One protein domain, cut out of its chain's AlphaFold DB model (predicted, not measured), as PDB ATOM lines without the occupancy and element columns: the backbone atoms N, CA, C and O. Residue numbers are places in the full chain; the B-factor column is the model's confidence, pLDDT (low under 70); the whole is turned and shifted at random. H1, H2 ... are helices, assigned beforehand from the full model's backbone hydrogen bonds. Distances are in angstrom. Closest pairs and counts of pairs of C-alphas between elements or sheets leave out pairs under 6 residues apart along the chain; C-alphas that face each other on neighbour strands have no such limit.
ATOM      1  N   LEU A 101       6.410  -7.686 -15.740       86.31
ATOM      2  CA  LEU A 101       6.846  -6.363 -16.223       86.31
ATOM      3  C   LEU A 101       8.349  -6.304 -16.538       86.31
ATOM      4  O   LEU A 101       8.793  -5.394 -17.229       86.31
ATOM      5  N   TYR A 102       9.114  -7.267 -16.026       84.31
ATOM      6  CA  TYR A 102      10.549  -7.416 -16.246       84.31
ATOM      7  C   TYR A 102      10.844  -8.579 -17.195       84.31
ATOM      8  O   TYR A 102      11.918  -9.161 -17.114       84.31
ATOM      9  N   MET A 103       9.868  -8.957 -18.029       89.06
ATOM     10  CA  MET A 103       9.966 -10.083 -18.951       89.06
ATOM     11  C   MET A 103      11.187  -9.930 -19.857       89.06
ATOM     12  O   MET A 103      11.329  -8.921 -20.552       89.06
ATOM     13  N   TRP A 104      12.042 -10.947 -19.855       88.75
ATOM     14  CA  TRP A 104      13.148 -11.054 -20.798       88.75
ATOM     15  C   TRP A 104      12.672 -11.710 -22.097       88.75
ATOM     16  O   TRP A 104      11.541 -12.182 -22.225       88.75
ATOM     17  N   THR A 105      13.525 -11.696 -23.111       88.81
ATOM     18  CA  THR A 105      13.189 -12.224 -24.438       88.81
ATOM     19  C   THR A 105      12.945 -13.736 -24.411       88.81
ATOM     20  O   THR A 105      12.095 -14.239 -25.146       88.81
ATOM     21  N   ASP A 106      13.612 -14.468 -23.518       89.19
ATOM     22  CA  ASP A 106      13.387 -15.896 -23.294       89.19
ATOM     23  C   ASP A 106      12.069 -16.186 -22.565       89.19
ATOM     24  O   ASP A 106      11.368 -17.127 -22.937       89.19
ATOM     25  N   ASP A 107      11.692 -15.367 -21.580       90.50
ATOM     26  CA  ASP A 107      10.383 -15.431 -20.923       90.50
ATOM     27  C   ASP A 107       9.242 -15.270 -21.941       90.50
ATOM     28  O   ASP A 107       8.253 -16.002 -21.880       90.50
ATOM     29  N   TRP A 108       9.390 -14.355 -22.908       91.69
ATOM     30  CA  TRP A 108       8.421 -14.169 -23.994       91.69
ATOM     31  C   TRP A 108       8.283 -15.420 -24.865       91.69
ATOM     32  O   TRP A 108       7.171 -15.913 -25.076       91.69
ATOM     33  N   MET A 109       9.405 -15.973 -25.330       92.19
ATOM     34  CA  MET A 109       9.391 -17.184 -26.153       92.19
ATOM     35  C   MET A 109       8.797 -18.370 -25.386       92.19
ATOM     36  O   MET A 109       7.968 -19.096 -25.927       92.19
ATOM     37  N   ARG A 110       9.143 -18.529 -24.100       92.69
ATOM     38  CA  ARG A 110       8.566 -19.559 -23.219       92.69
ATOM     39  C   ARG A 110       7.066 -19.388 -23.037       92.69
ATOM     40  O   ARG A 110       6.347 -20.377 -23.093       92.69
ATOM     41  N   PHE A 111       6.604 -18.157 -22.820       94.19
ATOM     42  CA  PHE A 111       5.185 -17.843 -22.714       94.19
ATOM     43  C   PHE A 111       4.439 -18.262 -23.987       94.19
ATOM     44  O   PHE A 111       3.437 -18.970 -23.896       94.19
ATOM     45  N   TYR A 112       4.953 -17.894 -25.163       93.75
ATOM     46  CA  TYR A 112       4.343 -18.260 -26.441       93.75
ATOM     47  C   TYR A 112       4.305 -19.784 -26.637       93.75
ATOM     48  O   TYR A 112       3.259 -20.348 -26.955       93.75
ATOM     49  N   LEU A 113       5.418 -20.459 -26.338       93.81
ATOM     50  CA  LEU A 113       5.573 -21.911 -26.459       93.81
ATOM     51  C   LEU A 113       4.738 -22.730 -25.469       93.81
ATOM     52  O   LEU A 113       4.642 -23.942 -25.622       93.81
ATOM     53  N   THR A 114       4.079 -22.101 -24.492       94.56
ATOM     54  CA  THR A 114       3.045 -22.805 -23.713       94.56
ATOM     55  C   THR A 114       1.831 -23.199 -24.561       94.56
ATOM     56  O   THR A 114       1.016 -23.997 -24.108       94.56
ATOM     57  N   GLY A 115       1.660 -22.612 -25.753       94.19
ATOM     58  CA  GLY A 115       0.467 -22.794 -26.582       94.19
ATOM     59  C   GLY A 115      -0.736 -21.965 -26.118       94.19
ATOM     60  O   GLY A 115      -1.803 -22.046 -26.717       94.19
ATOM     61  N   VAL A 116      -0.587 -21.122 -25.086       95.56
ATOM     62  CA  VAL A 116      -1.698 -20.302 -24.571       95.56
ATOM     63  C   VAL A 116      -2.158 -19.235 -25.569       95.56
ATOM     64  O   VAL A 116      -3.328 -18.869 -25.578       95.56
ATOM     65  N   TRP A 117      -1.252 -18.727 -26.411       94.00
ATOM     66  CA  TRP A 117      -1.493 -17.575 -27.285       94.00
ATOM     67  C   TRP A 117      -2.740 -17.682 -28.190       94.00
ATOM     68  O   TRP A 117      -3.561 -16.756 -28.162       94.00
ATOM     69  N   PRO A 118      -2.940 -18.775 -28.957       93.75
ATOM     70  CA  PRO A 118      -4.149 -18.950 -29.767       93.75
ATOM     71  C   PRO A 118      -5.435 -19.062 -28.936       93.75
ATOM     72  O   PRO A 118      -6.504 -18.716 -29.425       93.75
ATOM     73  N   LEU A 119      -5.345 -19.491 -27.674       95.81
ATOM     74  CA  LEU A 119      -6.498 -19.685 -26.787       95.81
ATOM     75  C   LEU A 119      -6.934 -18.403 -26.069       95.81
ATOM     76  O   LEU A 119      -7.984 -18.377 -25.418       95.81
ATOM     77  N   MET A 120      -6.129 -17.344 -26.146       94.88
ATOM     78  CA  MET A 120      -6.446 -16.039 -25.575       94.88
ATOM     79  C   MET A 120      -7.471 -15.294 -26.438       94.88
ATOM     80  O   MET A 120      -7.594 -15.538 -27.635       94.88
ATOM     81  N   ASN A 121      -8.210 -14.359 -25.849       93.25
ATOM     82  CA  ASN A 121      -8.998 -13.391 -26.615       93.25
ATOM     83  C   ASN A 121      -8.182 -12.113 -26.888       93.25
ATOM     84  O   ASN A 121      -7.079 -11.928 -26.365       93.25
ATOM     85  N   ASP A 122      -8.739 -11.208 -27.691       89.38
ATOM     86  CA  ASP A 122      -8.075  -9.959 -28.082       89.38
ATOM     87  C   ASP A 122      -7.707  -9.055 -26.901       89.38
ATOM     88  O   ASP A 122      -6.635  -8.450 -26.901       89.38
ATOM     89  N   ALA A 123      -8.555  -8.964 -25.874       90.25
ATOM     90  CA  ALA A 123      -8.266  -8.135 -24.706       90.25
ATOM     91  C   ALA A 123      -7.082  -8.693 -23.900       90.25
ATOM     92  O   ALA A 123      -6.225  -7.942 -23.427       90.25
ATOM     93  N   GLU A 124      -7.007 -10.018 -23.775       94.50
ATOM     94  CA  GLU A 124      -5.926 -10.717 -23.084       94.50
ATOM     95  C   GLU A 124      -4.607 -10.593 -23.870       94.50
ATOM     96  O   GLU A 124      -3.585 -10.205 -23.296       94.50
ATOM     97  N   ARG A 125      -4.629 -10.825 -25.193       94.25
ATOM     98  CA  ARG A 125      -3.457 -10.624 -26.068       94.25
ATOM     99  C   ARG A 125      -2.994  -9.173 -26.076       94.25
ATOM    100  O   ARG A 125      -1.800  -8.912 -25.930       94.25
ATOM    101  N   GLY A 126      -3.922  -8.220 -26.152       91.00
ATOM    102  CA  GLY A 126      -3.620  -6.792 -26.067       91.00
ATOM    103  C   GLY A 126      -2.957  -6.412 -24.739       91.00
ATOM    104  O   GLY A 126      -2.044  -5.584 -24.711       91.00
ATOM    105  N   ARG A 127      -3.343  -7.056 -23.628       92.25
ATOM    106  CA  ARG A 127      -2.697  -6.848 -22.324       92.25
ATOM    107  C   ARG A 127      -1.271  -7.397 -22.287       92.25
ATOM    108  O   ARG A 127      -0.390  -6.720 -21.753       92.25
ATOM    109  N   VAL A 128      -1.043  -8.581 -22.854       93.75
ATOM    110  CA  VAL A 128       0.302  -9.157 -22.995       93.75
ATOM    111  C   VAL A 128       1.179  -8.272 -23.876       93.75
ATOM    112  O   VAL A 128       2.273  -7.908 -23.453       93.75
ATOM    113  N   ALA A 129       0.677  -7.838 -25.034       91.25
ATOM    114  CA  ALA A 129       1.392  -6.944 -25.944       91.25
ATOM    115  C   ALA A 129       1.744  -5.603 -25.281       91.25
ATOM    116  O   ALA A 129       2.854  -5.095 -25.426       91.25
ATOM    117  N   PHE A 130       0.837  -5.046 -24.472       90.44
ATOM    118  CA  PHE A 130       1.133  -3.847 -23.691       90.44
ATOM    119  C   PHE A 130       2.290  -4.064 -22.705       90.44
ATOM    120  O   PHE A 130       3.179  -3.215 -22.611       90.44
ATOM    121  N   ILE A 131       2.310  -5.191 -21.988       91.12
ATOM    122  CA  ILE A 131       3.398  -5.519 -21.053       91.12
ATOM    123  C   ILE A 131       4.710  -5.771 -21.793       91.12
ATOM    124  O   ILE A 131       5.740  -5.245 -21.380       91.12
ATOM    125  N   GLN A 132       4.672  -6.493 -22.912       90.75
ATOM    126  CA  GLN A 132       5.830  -6.684 -23.780       90.75
ATOM    127  C   GLN A 132       6.411  -5.331 -24.227       90.75
ATOM    128  O   GLN A 132       7.608  -5.112 -24.070       90.75
ATOM    129  N   SER A 133       5.573  -4.366 -24.627       88.38
ATOM    130  CA  SER A 133       6.026  -3.018 -25.014       88.38
ATOM    131  C   SER A 133       6.707  -2.239 -23.875       88.38
ATOM    132  O   SER A 133       7.493  -1.315 -24.103       88.38
ATOM    133  N   LEU A 134       6.355  -2.539 -22.620       89.62
ATOM    134  CA  LEU A 134       7.007  -1.954 -21.447       89.62
ATOM    135  C   LEU A 134       8.375  -2.600 -21.226       89.62
ATOM    136  O   LEU A 134       9.351  -1.876 -21.027       89.62
ATOM    137  N   ALA A 135       8.447  -3.930 -21.313       88.75
ATOM    138  CA  ALA A 135       9.692  -4.680 -21.192       88.75
ATOM    139  C   ALA A 135      10.700  -4.288 -22.286       88.75
ATOM    140  O   ALA A 135      11.865  -4.026 -21.989       88.75
ATOM    141  N   GLU A 136      10.233  -4.134 -23.528       87.94
ATOM    142  CA  GLU A 136      11.039  -3.676 -24.661       87.94
ATOM    143  C   GLU A 136      11.636  -2.290 -24.421       87.94
ATOM    144  O   GLU A 136      12.836  -2.079 -24.594       87.94
ATOM    145  N   ARG A 137      10.836  -1.344 -23.920       88.62
ATOM    146  CA  ARG A 137      11.337  -0.010 -23.558       88.62
ATOM    147  C   ARG A 137      12.378  -0.044 -22.442       88.62
ATOM    148  O   ARG A 137      13.258   0.814 -22.438       88.62
ATOM    149  N   GLY A 138      12.262  -0.992 -21.513       88.19
ATOM    150  CA  GLY A 138      13.193  -1.171 -20.400       88.19
ATOM    151  C   GLY A 138      14.520  -1.826 -20.792       88.19
ATOM    152  O   GLY A 138      15.513  -1.613 -20.102       88.19
ATOM    153  N   SER A 139      14.560  -2.591 -21.889       87.50
ATOM    154  CA  SER A 139      15.752  -3.333 -22.329       87.50
ATOM    155  C   SER A 139      15.886  -3.368 -23.857       87.50
ATOM    156  O   SER A 139      15.965  -4.431 -24.471       87.50
ATOM    157  N   LYS A 140      15.894  -2.190 -24.488       87.62
ATOM    158  CA  LYS A 140      15.839  -2.046 -25.954       87.62
ATOM    159  C   LYS A 140      16.876  -2.891 -26.696       87.62
ATOM    160  O   LYS A 140      16.526  -3.537 -27.676       87.62
ATOM    161  N   ASP A 141      18.114  -2.923 -26.210       86.94
ATOM    162  CA  ASP A 141      19.212  -3.633 -26.880       86.94
ATOM    163  C   ASP A 141      19.017  -5.159 -26.862       86.94
ATOM    164  O   ASP A 141      19.247  -5.830 -27.870       86.94
ATOM    165  N   SER A 142      18.506  -5.707 -25.754       85.94
ATOM    166  CA  SER A 142      18.183  -7.138 -25.641       85.94
ATOM    167  C   SER A 142      17.049  -7.530 -26.589       85.94
ATOM    168  O   SER A 142      17.098  -8.575 -27.233       85.94
ATOM    169  N   TRP A 143      16.026  -6.681 -26.707       87.50
ATOM    170  CA  TRP A 143      14.892  -6.924 -27.600       87.50
ATOM    171  C   TRP A 143      15.249  -6.731 -29.078       87.50
ATOM    172  O   TRP A 143      14.783  -7.500 -29.916       87.50
ATOM    173  N   ALA A 144      16.129  -5.779 -29.402       84.81
ATOM    174  CA  ALA A 144      16.690  -5.634 -30.745       84.81
ATOM    175  C   ALA A 144      17.522  -6.865 -31.138       84.81
ATOM    176  O   ALA A 144      17.356  -7.397 -32.236       84.81
ATOM    177  N   THR A 145      18.345  -7.366 -30.211       84.12
ATOM    178  CA  THR A 145      19.097  -8.619 -30.374       84.12
ATOM    179  C   THR A 145      18.162  -9.795 -30.637       84.12
ATOM    180  O   THR A 145      18.354 -10.535 -31.599       84.12
ATOM    181  N   TRP A 146      17.121  -9.957 -29.816       88.44
ATOM    182  CA  TRP A 146      16.126 -11.010 -30.012       88.44
ATOM    183  C   TRP A 146      15.430 -10.893 -31.367       88.44
ATOM    184  O   TRP A 146      15.283 -11.899 -32.053       88.44
ATOM    185  N   SER A 147      15.057  -9.681 -31.788       87.62
ATOM    186  CA  SER A 147      14.423  -9.457 -33.090       87.62
ATOM    187  C   SER A 147      15.339  -9.886 -34.237       87.62
ATOM    188  O   SER A 147      14.876 -10.541 -35.167       87.62
ATOM    189  N   ALA A 148      16.632  -9.553 -34.172       83.81
ATOM    190  CA  ALA A 148      17.614  -9.982 -35.166       83.81
ATOM    191  C   ALA A 148      17.808 -11.509 -35.153       83.81
ATOM    192  O   ALA A 148      17.846 -12.134 -36.213       83.81
ATOM    193  N   LEU A 149      17.859 -12.115 -33.958       85.44
ATOM    194  CA  LEU A 149      17.927 -13.565 -33.771       85.44
ATOM    195  C   LEU A 149      16.741 -14.259 -34.450       85.44
ATOM    196  O   LEU A 149      16.960 -15.071 -35.343       85.44
ATOM    197  N   VAL A 150      15.498 -13.920 -34.095       88.12
ATOM    198  CA  VAL A 150      14.317 -14.613 -34.642       88.12
ATOM    199  C   VAL A 150      14.132 -14.377 -36.141       88.12
ATOM    200  O   VAL A 150      13.721 -15.292 -36.842       88.12
ATOM    201  N   GLN A 151      14.490 -13.197 -36.663       86.69
ATOM    202  CA  GLN A 151      14.425 -12.903 -38.104       86.69
ATOM    203  C   GLN A 151      15.469 -13.664 -38.924       86.69
ATOM    204  O   GLN A 151      15.284 -13.867 -40.123       86.69
ATOM    205  N   SER A 152      16.570 -14.076 -38.298       83.31
ATOM    206  CA  SER A 152      17.611 -14.855 -38.968       83.31
ATOM    207  C   SER A 152      17.288 -16.341 -39.106       83.31
ATOM    208  O   SER A 152      17.962 -17.044 -39.867       83.31
ATOM    209  N   LEU A 153      16.320 -16.834 -38.328       85.31
ATOM    210  CA  LEU A 153      15.992 -18.250 -38.250       85.31
ATOM    211  C   LEU A 153      15.011 -18.626 -39.366       85.31
ATOM    212  O   LEU A 153      14.048 -17.898 -39.611       85.31
ATOM    213  N   PRO A 154      15.237 -19.752 -40.064       76.56
ATOM    214  CA  PRO A 154      14.301 -20.230 -41.062       76.56
ATOM    215  C   PRO A 154      13.003 -20.682 -40.394       76.56
ATOM    216  O   PRO A 154      12.997 -21.234 -39.297       76.56
ATOM    217  N   THR A 155      11.891 -20.483 -41.096       71.00
ATOM    218  CA  THR A 155      10.561 -20.920 -40.652       71.00
ATOM    219  C   THR A 155      10.236 -22.361 -41.047       71.00
ATOM    220  O   THR A 155       9.267 -22.918 -40.544       71.00
ATOM    221  N   THR A 156      11.005 -22.961 -41.966       63.69
ATOM    222  CA  THR A 156      10.644 -24.223 -42.644       63.69
ATOM    223  C   THR A 156      11.783 -25.237 -42.787       63.69
ATOM    224  O   THR A 156      11.516 -26.374 -43.163       63.69
ATOM    225  N   GLU A 157      13.028 -24.873 -42.472       66.19
ATOM    226  CA  GLU A 157      14.197 -25.753 -42.624       66.19
ATOM    227  C   GLU A 157      14.814 -26.110 -41.268       66.19
ATOM    228  O   GLU A 157      14.813 -25.298 -40.338       66.19
ATOM    229  N   GLU A 158      15.378 -27.318 -41.165       70.06
ATOM    230  CA  GLU A 158      16.224 -27.703 -40.035       70.06
ATOM    231  C   GLU A 158      17.541 -26.925 -40.104       70.06
ATOM    232  O   GLU A 158      18.425 -27.218 -40.909       70.06
ATOM    233  N   LEU A 159      17.666 -25.915 -39.246       81.00
ATOM    234  CA  LEU A 159      18.929 -25.236 -39.007       81.00
ATOM    235  C   LEU A 159      19.610 -25.863 -37.791       81.00
ATOM    236  O   LEU A 159      18.988 -25.994 -36.737       81.00
ATOM    237  N   SER A 160      20.886 -26.229 -37.916       86.38
ATOM    238  CA  SER A 160      21.692 -26.635 -36.760       86.38
ATOM    239  C   SER A 160      22.304 -25.412 -36.082       86.38
ATOM    240  O   SER A 160      22.571 -24.406 -36.743       86.38
ATOM    241  N   TYR A 161      22.589 -25.521 -34.782       86.88
ATOM    242  CA  TYR A 161      23.271 -24.463 -34.032       86.88
ATOM    243  C   TYR A 161      24.600 -24.055 -34.697       86.88
ATOM    244  O   TYR A 161      24.862 -22.866 -34.862       86.88
ATOM    245  N   GLU A 162      25.363 -25.016 -35.225       87.19
ATOM    246  CA  GLU A 162      26.690 -24.732 -35.792       87.19
ATOM    247  C   GLU A 162      26.606 -24.007 -37.133       87.19
ATOM    248  O   GLU A 162      27.296 -23.012 -37.349       87.19
ATOM    249  N   SER A 163      25.679 -24.427 -37.999       83.75
ATOM    250  CA  SER A 163      25.398 -23.717 -39.256       83.75
ATOM    251  C   SER A 163      24.808 -22.322 -39.025       83.75
ATOM    252  O   SER A 163      24.915 -21.435 -39.875       83.75
ATOM    253  N   TRP A 164      24.171 -22.106 -37.872       84.94
ATOM    254  CA  TRP A 164      23.653 -20.805 -37.478       84.94
ATOM    255  C   TRP A 164      24.767 -19.885 -36.959       84.94
ATOM    256  O   TRP A 164      24.793 -18.713 -37.338       84.94
ATOM    257  N   LEU A 165      25.733 -20.402 -36.188       84.56
ATOM    258  CA  LEU A 165      26.907 -19.639 -35.737       84.56
ATOM    259  C   LEU A 165      27.739 -19.088 -36.905       84.56
ATOM    260  O   LEU A 165      28.234 -17.961 -36.832       84.56
ATOM    261  N   GLU A 166      27.834 -19.826 -38.014       85.25
ATOM    262  CA  GLU A 166      28.509 -19.376 -39.243       85.25
ATOM    263  C   GLU A 166      27.881 -18.111 -39.858       85.25
ATOM    264  O   GLU A 166      28.537 -17.402 -40.624       85.25
ATOM    265  N   ARG A 167      26.637 -17.767 -39.490       80.50
ATOM    266  CA  ARG A 167      25.960 -16.532 -39.925       80.50
ATOM    267  C   ARG A 167      26.431 -15.284 -39.167       80.50
ATOM    268  O   ARG A 167      26.025 -14.180 -39.522       80.50
ATOM    269  N   GLY A 168      27.274 -15.439 -38.143       78.75
ATOM    270  CA  GLY A 168      27.921 -14.327 -37.437       78.75
ATOM    271  C   GLY A 168      26.982 -13.485 -36.570       78.75
ATOM    272  O   GLY A 168      27.231 -12.296 -36.370       78.75
ATOM    273  N   ILE A 169      25.891 -14.073 -36.073       74.25
ATOM    274  CA  ILE A 169      24.906 -13.360 -35.254       74.25
ATOM    275  C   ILE A 169      25.382 -13.314 -33.809       74.25
ATOM    276  O   ILE A 169      25.731 -14.334 -33.217       74.25
ATOM    277  N   VAL A 170      25.375 -12.113 -33.241       78.31
ATOM    278  CA  VAL A 170      25.847 -11.843 -31.885       78.31
ATOM    279  C   VAL A 170      24.810 -11.063 -31.087       78.31
ATOM    280  O   VAL A 170      23.987 -10.343 -31.655       78.31
ATOM    281  N   ASP A 171      24.855 -11.211 -29.767       76.38
ATOM    282  CA  ASP A 171      24.099 -10.395 -28.829       76.38
ATOM    283  C   ASP A 171      24.630  -8.954 -28.758       76.38
ATOM    284  O   ASP A 171      25.644  -8.603 -29.368       76.38
ATOM    285  N   HIS A 172      23.966  -8.094 -27.984       72.19
ATOM    286  CA  HIS A 172      24.398  -6.703 -27.804       72.19
ATOM    287  C   HIS A 172      25.756  -6.554 -27.092       72.19
ATOM    288  O   HIS A 172      26.299  -5.450 -27.053       72.19
ATOM    289  N   TYR A 173      26.329  -7.638 -26.559       79.62
ATOM    290  CA  TYR A 173      27.698  -7.697 -26.037       79.62
ATOM    291  C   TYR A 173      28.707  -8.262 -27.051       79.62
ATOM    292  O   TYR A 173      29.879  -8.431 -26.710       79.62
ATOM    293  N   GLY A 174      28.286  -8.562 -28.283       82.81
ATOM    294  CA  GLY A 174      29.135  -9.156 -29.312       82.81
ATOM    295  C   GLY A 174      29.407 -10.648 -29.105       82.81
ATOM    296  O   GLY A 174      30.362 -11.174 -29.675       82.81
ATOM    297  N   ARG A 175      28.609 -11.339 -28.282       85.69
ATOM    298  CA  ARG A 175      28.764 -12.773 -28.003       85.69
ATOM    299  C   ARG A 175      27.788 -13.586 -28.852       85.69
ATOM    300  O   ARG A 175      26.642 -13.168 -28.993       85.69
ATOM    301  N   PRO A 176      28.182 -14.755 -29.372       84.12
ATOM    302  CA  PRO A 176      27.218 -15.655 -29.985       84.12
ATOM    303  C   PRO A 176      26.190 -16.115 -28.933       84.12
ATOM    304  O   PRO A 176      26.585 -16.453 -27.811       84.12
ATOM    305  N   PRO A 177      24.889 -16.132 -29.264       81.56
ATOM    306  CA  PRO A 177      23.866 -16.765 -28.444       81.56
ATOM    307  C   PRO A 177      24.190 -18.224 -28.161       81.56
ATOM    308  O   PRO A 177      24.746 -18.924 -29.002       81.56
ATOM    309  N   SER A 178      23.830 -18.681 -26.970       87.75
ATOM    310  CA  SER A 178      24.000 -20.068 -26.550       87.75
ATOM    311  C   SER A 178      23.100 -21.021 -27.340       87.75
ATOM    312  O   SER A 178      22.019 -20.649 -27.797       87.75
ATOM    313  N   GLU A 179      23.475 -22.301 -27.391       88.19
ATOM    314  CA  GLU A 179      22.659 -23.370 -27.989       88.19
ATOM    315  C   GLU A 179      21.237 -23.434 -27.402       88.19
ATOM    316  O   GLU A 179      20.265 -23.739 -28.096       88.19
ATOM    317  N   ARG A 180      21.089 -23.075 -26.120       87.25
ATOM    318  CA  ARG A 180      19.788 -22.986 -25.448       87.25
ATOM    319  C   ARG A 180      18.938 -21.835 -25.985       87.25
ATOM    320  O   ARG A 180      17.732 -22.009 -26.147       87.25
ATOM    321  N   GLU A 181      19.532 -20.664 -26.205       86.69
ATOM    322  CA  GLU A 181      18.837 -19.508 -26.787       86.69
ATOM    323  C   GLU A 181      18.459 -19.783 -28.241       86.69
ATOM    324  O   GLU A 181      17.326 -19.503 -28.632       86.69
ATOM    325  N   PHE A 182      19.361 -20.415 -28.995       88.12
ATOM    326  CA  PHE A 182      19.099 -20.897 -30.346       88.12
ATOM    327  C   PHE A 182      17.912 -21.864 -30.383       88.12
ATOM    328  O   PHE A 182      16.931 -21.601 -31.073       88.12
ATOM    329  N   SER A 183      17.956 -22.939 -29.590       88.75
ATOM    330  CA  SER A 183      16.892 -23.954 -29.551       88.75
ATOM    331  C   SER A 183      15.537 -23.356 -29.169       88.75
ATOM    332  O   SER A 183      14.515 -23.692 -29.762       88.75
ATOM    333  N   LEU A 184      15.522 -22.431 -28.204       90.75
ATOM    334  CA  LEU A 184      14.298 -21.754 -27.775       90.75
ATOM    335  C   LEU A 184      13.729 -20.842 -28.871       90.75
ATOM    336  O   LEU A 184      12.519 -20.844 -29.099       90.75
ATOM    337  N   ALA A 185      14.586 -20.075 -29.547       90.50
ATOM    338  CA  ALA A 185      14.180 -19.194 -30.636       90.50
ATOM    339  C   ALA A 185      13.719 -19.978 -31.871       90.50
ATOM    340  O   ALA A 185      12.716 -19.610 -32.479       90.50
ATOM    341  N   LEU A 186      14.391 -21.085 -32.201       89.38
ATOM    342  CA  LEU A 186      13.998 -21.966 -33.297       89.38
ATOM    343  C   LEU A 186      12.619 -22.577 -33.035       89.38
ATOM    344  O   LEU A 186      11.739 -22.454 -33.883       89.38
ATOM    345  N   ALA A 187      12.397 -23.131 -31.839       90.81
ATOM    346  CA  ALA A 187      11.092 -23.657 -31.448       90.81
ATOM    347  C   ALA A 187      10.000 -22.576 -31.520       90.81
ATOM    348  O   ALA A 187       8.911 -22.826 -32.034       90.81
ATOM    349  N   TYR A 188      10.290 -21.359 -31.044       92.25
ATOM    350  CA  TYR A 188       9.362 -20.227 -31.113       92.25
ATOM    351  C   TYR A 188       8.967 -19.886 -32.556       92.25
ATOM    352  O   TYR A 188       7.778 -19.750 -32.846       92.25
ATOM    353  N   VAL A 189       9.940 -19.784 -33.467       90.50
ATOM    354  CA  VAL A 189       9.691 -19.475 -34.884       90.50
ATOM    355  C   VAL A 189       8.931 -20.613 -35.573       90.50
ATOM    356  O   VAL A 189       7.957 -20.353 -36.278       90.50
ATOM    357  N   GLN A 190       9.309 -21.869 -35.321       88.62
ATOM    358  CA  GLN A 190       8.626 -23.052 -35.863       88.62
ATOM    359  C   GLN A 190       7.181 -23.185 -35.355       88.62
ATOM    360  O   GLN A 190       6.311 -23.642 -36.090       88.62
ATOM    361  N   ALA A 191       6.894 -22.716 -34.137       88.75
ATOM    362  CA  ALA A 191       5.540 -22.620 -33.588       88.75
ATOM    363  C   ALA A 191       4.724 -21.433 -34.153       88.75
ATOM    364  O   ALA A 191       3.644 -21.117 -33.647       88.75
ATOM    365  N   GLY A 192       5.234 -20.735 -35.174       88.88
ATOM    366  CA  GLY A 192       4.576 -19.578 -35.784       88.88
ATOM    367  C   GLY A 192       4.658 -18.307 -34.938       88.88
ATOM    368  O   GLY A 192       3.831 -17.411 -35.097       88.88
ATOM    369  N   GLY A 193       5.623 -18.231 -34.018       89.62
ATOM    370  CA  GLY A 193       5.855 -17.057 -33.191       89.62
ATOM    371  C   GLY A 193       6.104 -15.798 -34.031       89.62
ATOM    372  O   GLY A 193       6.853 -15.848 -35.011       89.62
ATOM    373  N   PRO A 194       5.518 -14.641 -33.673       86.19
ATOM    374  CA  PRO A 194       5.718 -13.413 -34.430       86.19
ATOM    375  C   PRO A 194       7.189 -12.967 -34.405       86.19
ATOM    376  O   PRO A 194       7.773 -12.757 -33.342       86.19
ATOM    377  N   VAL A 195       7.779 -12.782 -35.589       80.94
ATOM    378  CA  VAL A 195       9.173 -12.321 -35.785       80.94
ATOM    379  C   VAL A 195       9.323 -10.790 -35.754       80.94
ATOM    380  O   VAL A 195      10.428 -10.250 -35.834       80.94
ATOM    381  N   SER A 196       8.201 -10.075 -35.649       77.81
ATOM    382  CA  SER A 196       8.132  -8.633 -35.416       77.81
ATOM    383  C   SER A 196       7.010  -8.338 -34.430       77.81
ATOM    384  O   SER A 196       5.873  -8.761 -34.633       77.81
ATOM    385  N   LEU A 197       7.326  -7.583 -33.378       76.88
ATOM    386  CA  LEU A 197       6.381  -7.193 -32.330       76.88
ATOM    387  C   LEU A 197       5.967  -5.722 -32.477       76.88
ATOM    388  O   LEU A 197       5.926  -4.964 -31.513       76.88
ATOM    389  N   SER A 198       5.662  -5.299 -33.706       70.75
ATOM    390  CA  SER A 198       5.272  -3.919 -34.024       70.75
ATOM    391  C   SER A 198       3.799  -3.799 -34.444       70.75
ATOM    392  O   SER A 198       3.171  -4.757 -34.896       70.75
ATOM    393  N   GLY A 199       3.201  -2.617 -34.259       71.00
ATOM    394  CA  GLY A 199       1.812  -2.359 -34.656       71.00
ATOM    395  C   GLY A 199       0.781  -3.227 -33.916       71.00
ATOM    396  O   GLY A 199       0.788  -3.302 -32.688       71.00
ATOM    397  N   LYS A 200      -0.139  -3.853 -34.664       70.06
ATOM    398  CA  LYS A 200      -1.198  -4.738 -34.136       70.06
ATOM    399  C   LYS A 200      -0.880  -6.231 -34.311       70.06
ATOM    400  O   LYS A 200      -1.794  -7.025 -34.483       70.06
ATOM    401  N   TRP A 201       0.396  -6.615 -34.229       77.06
ATOM    402  CA  TRP A 201       0.859  -8.011 -34.338       77.06
ATOM    403  C   TRP A 201       0.127  -9.003 -33.415       77.06
ATOM    404  O   TRP A 201       0.126 -10.203 -33.657       77.06
ATOM    405  N   TRP A 202      -0.472  -8.499 -32.333       78.69
ATOM    406  CA  TRP A 202      -1.180  -9.287 -31.334       78.69
ATOM    407  C   TRP A 202      -2.622  -9.645 -31.710       78.69
ATOM    408  O   TRP A 202      -3.263 -10.427 -31.005       78.69
ATOM    409  N   GLN A 203      -3.153  -9.066 -32.785       76.88
ATOM    410  CA  GLN A 203      -4.426  -9.489 -33.353       76.88
ATOM    411  C   GLN A 203      -4.178 -10.733 -34.203       76.88
ATOM    412  O   GLN A 203      -3.299 -10.725 -35.061       76.88
ATOM    413  N   LEU A 204      -4.939 -11.801 -33.964       65.62
ATOM    414  CA  LEU A 204      -4.989 -12.901 -34.920       65.62
ATOM    415  C   LEU A 204      -5.850 -12.441 -36.098       65.62
ATOM    416  O   LEU A 204      -6.897 -11.829 -35.875       65.62
ATOM    417  N   ASP A 205      -5.431 -12.734 -37.330       59.06
ATOM    418  CA  ASP A 205      -6.313 -12.561 -38.480       59.06
ATOM    419  C   ASP A 205      -7.613 -13.323 -38.196       59.06
ATOM    420  O   ASP A 205      -7.603 -14.506 -37.840       59.06
TER     421      ASP A 205
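AT A GLANCE: This is residues 101 to 205 of the 213 residues of an uncharacterized protein of Nocardia terpenica (UniProt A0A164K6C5). The long helix H3 and helix H4 form a loose V with its corner near residues 136 to 143; H1 lies over one face of this V, running at a small angle to H3 and opposite to it, and H6 packs on H1 and, on that same face, crosses the last residues of H4. Short H5 and the loop of residues 166 to 178 make one end of the longest axis, H2 and the first residues of H3 the other, and residues 191 to 205 form a tail without a named helix. The printed part has 105 residues with six named helices, H1 to H6 in order along the chain, and no named strand; the class is all helix, with 60 residues in the helices. The whole is compact, with a radius of gyration of the C-alphas of 13.7 A and spans of 41 by 30 by 21 A.

HOW THE PARTS SIT: H1, residues 105 to 113, and H2, residues 116 to 119, meet only through their link. H3, residues 122 to 138, is close to H1 but not clearly touching, the closest C-alphas being those of Trp 108 and Gln 132 at 7.9 A; they run opposite ways at a shallow tilt of 17 degrees. H2 and H3 are close but not clearly touching, with C-alphas 117 and 125 at 7.3 A. H4, residues 140 to 152, is close to H3 but not clearly touching, at a steep tilt of 63 degrees, opposite ways; the closest C-alphas are those of Glu 136 and Trp 143, 5.8 A apart. With its residues 142 to 146 alone, H4 only just touches H1, with 3 pairs of C-alphas within 8 A, the closest Thr 105 and Trp 143 at 6.4 A. H6, residues 179 to 190, is the hub, touching three helices. It touches H1 at a steep tilt of 45 degrees, the same way, closest at the C-alphas of Met 109 and Tyr 188, 5.8 A. Its residues 185 to 189 alone touch H4, closest at the C-alphas of Val 150 and Ala 185, 6.1 A. H5, residues 161 to 165, only just touches H6, with 3 pairs within 8 A, closest at C-alphas 161 and 179, 6.2 A; H5 is apart from H4. In H1, H3, H4, H5 and H6 every O i to N i+4 pair is within hydrogen-bond range; H2 is too short for one.

IN THESE COORDINATES: H1 begins at C-alpha 105, (13.189, -12.224, -24.438), and measures 12.5 A. H3 measures 24.3 A, H4 18.3 A, and H6 16.1 A, ending at C-alpha 190, (8.626, -23.052, -35.863).

THE WHOLE: The C-alphas of Ala 123 and Glu 166 are the two farthest apart, at 41.1 A. The printed part has no cut. The link from H5 to H6, 13 residues, is long. The mean pLDDT of the printed part is 85.6; residues 156 to 157 and 204 to 205 are under 70.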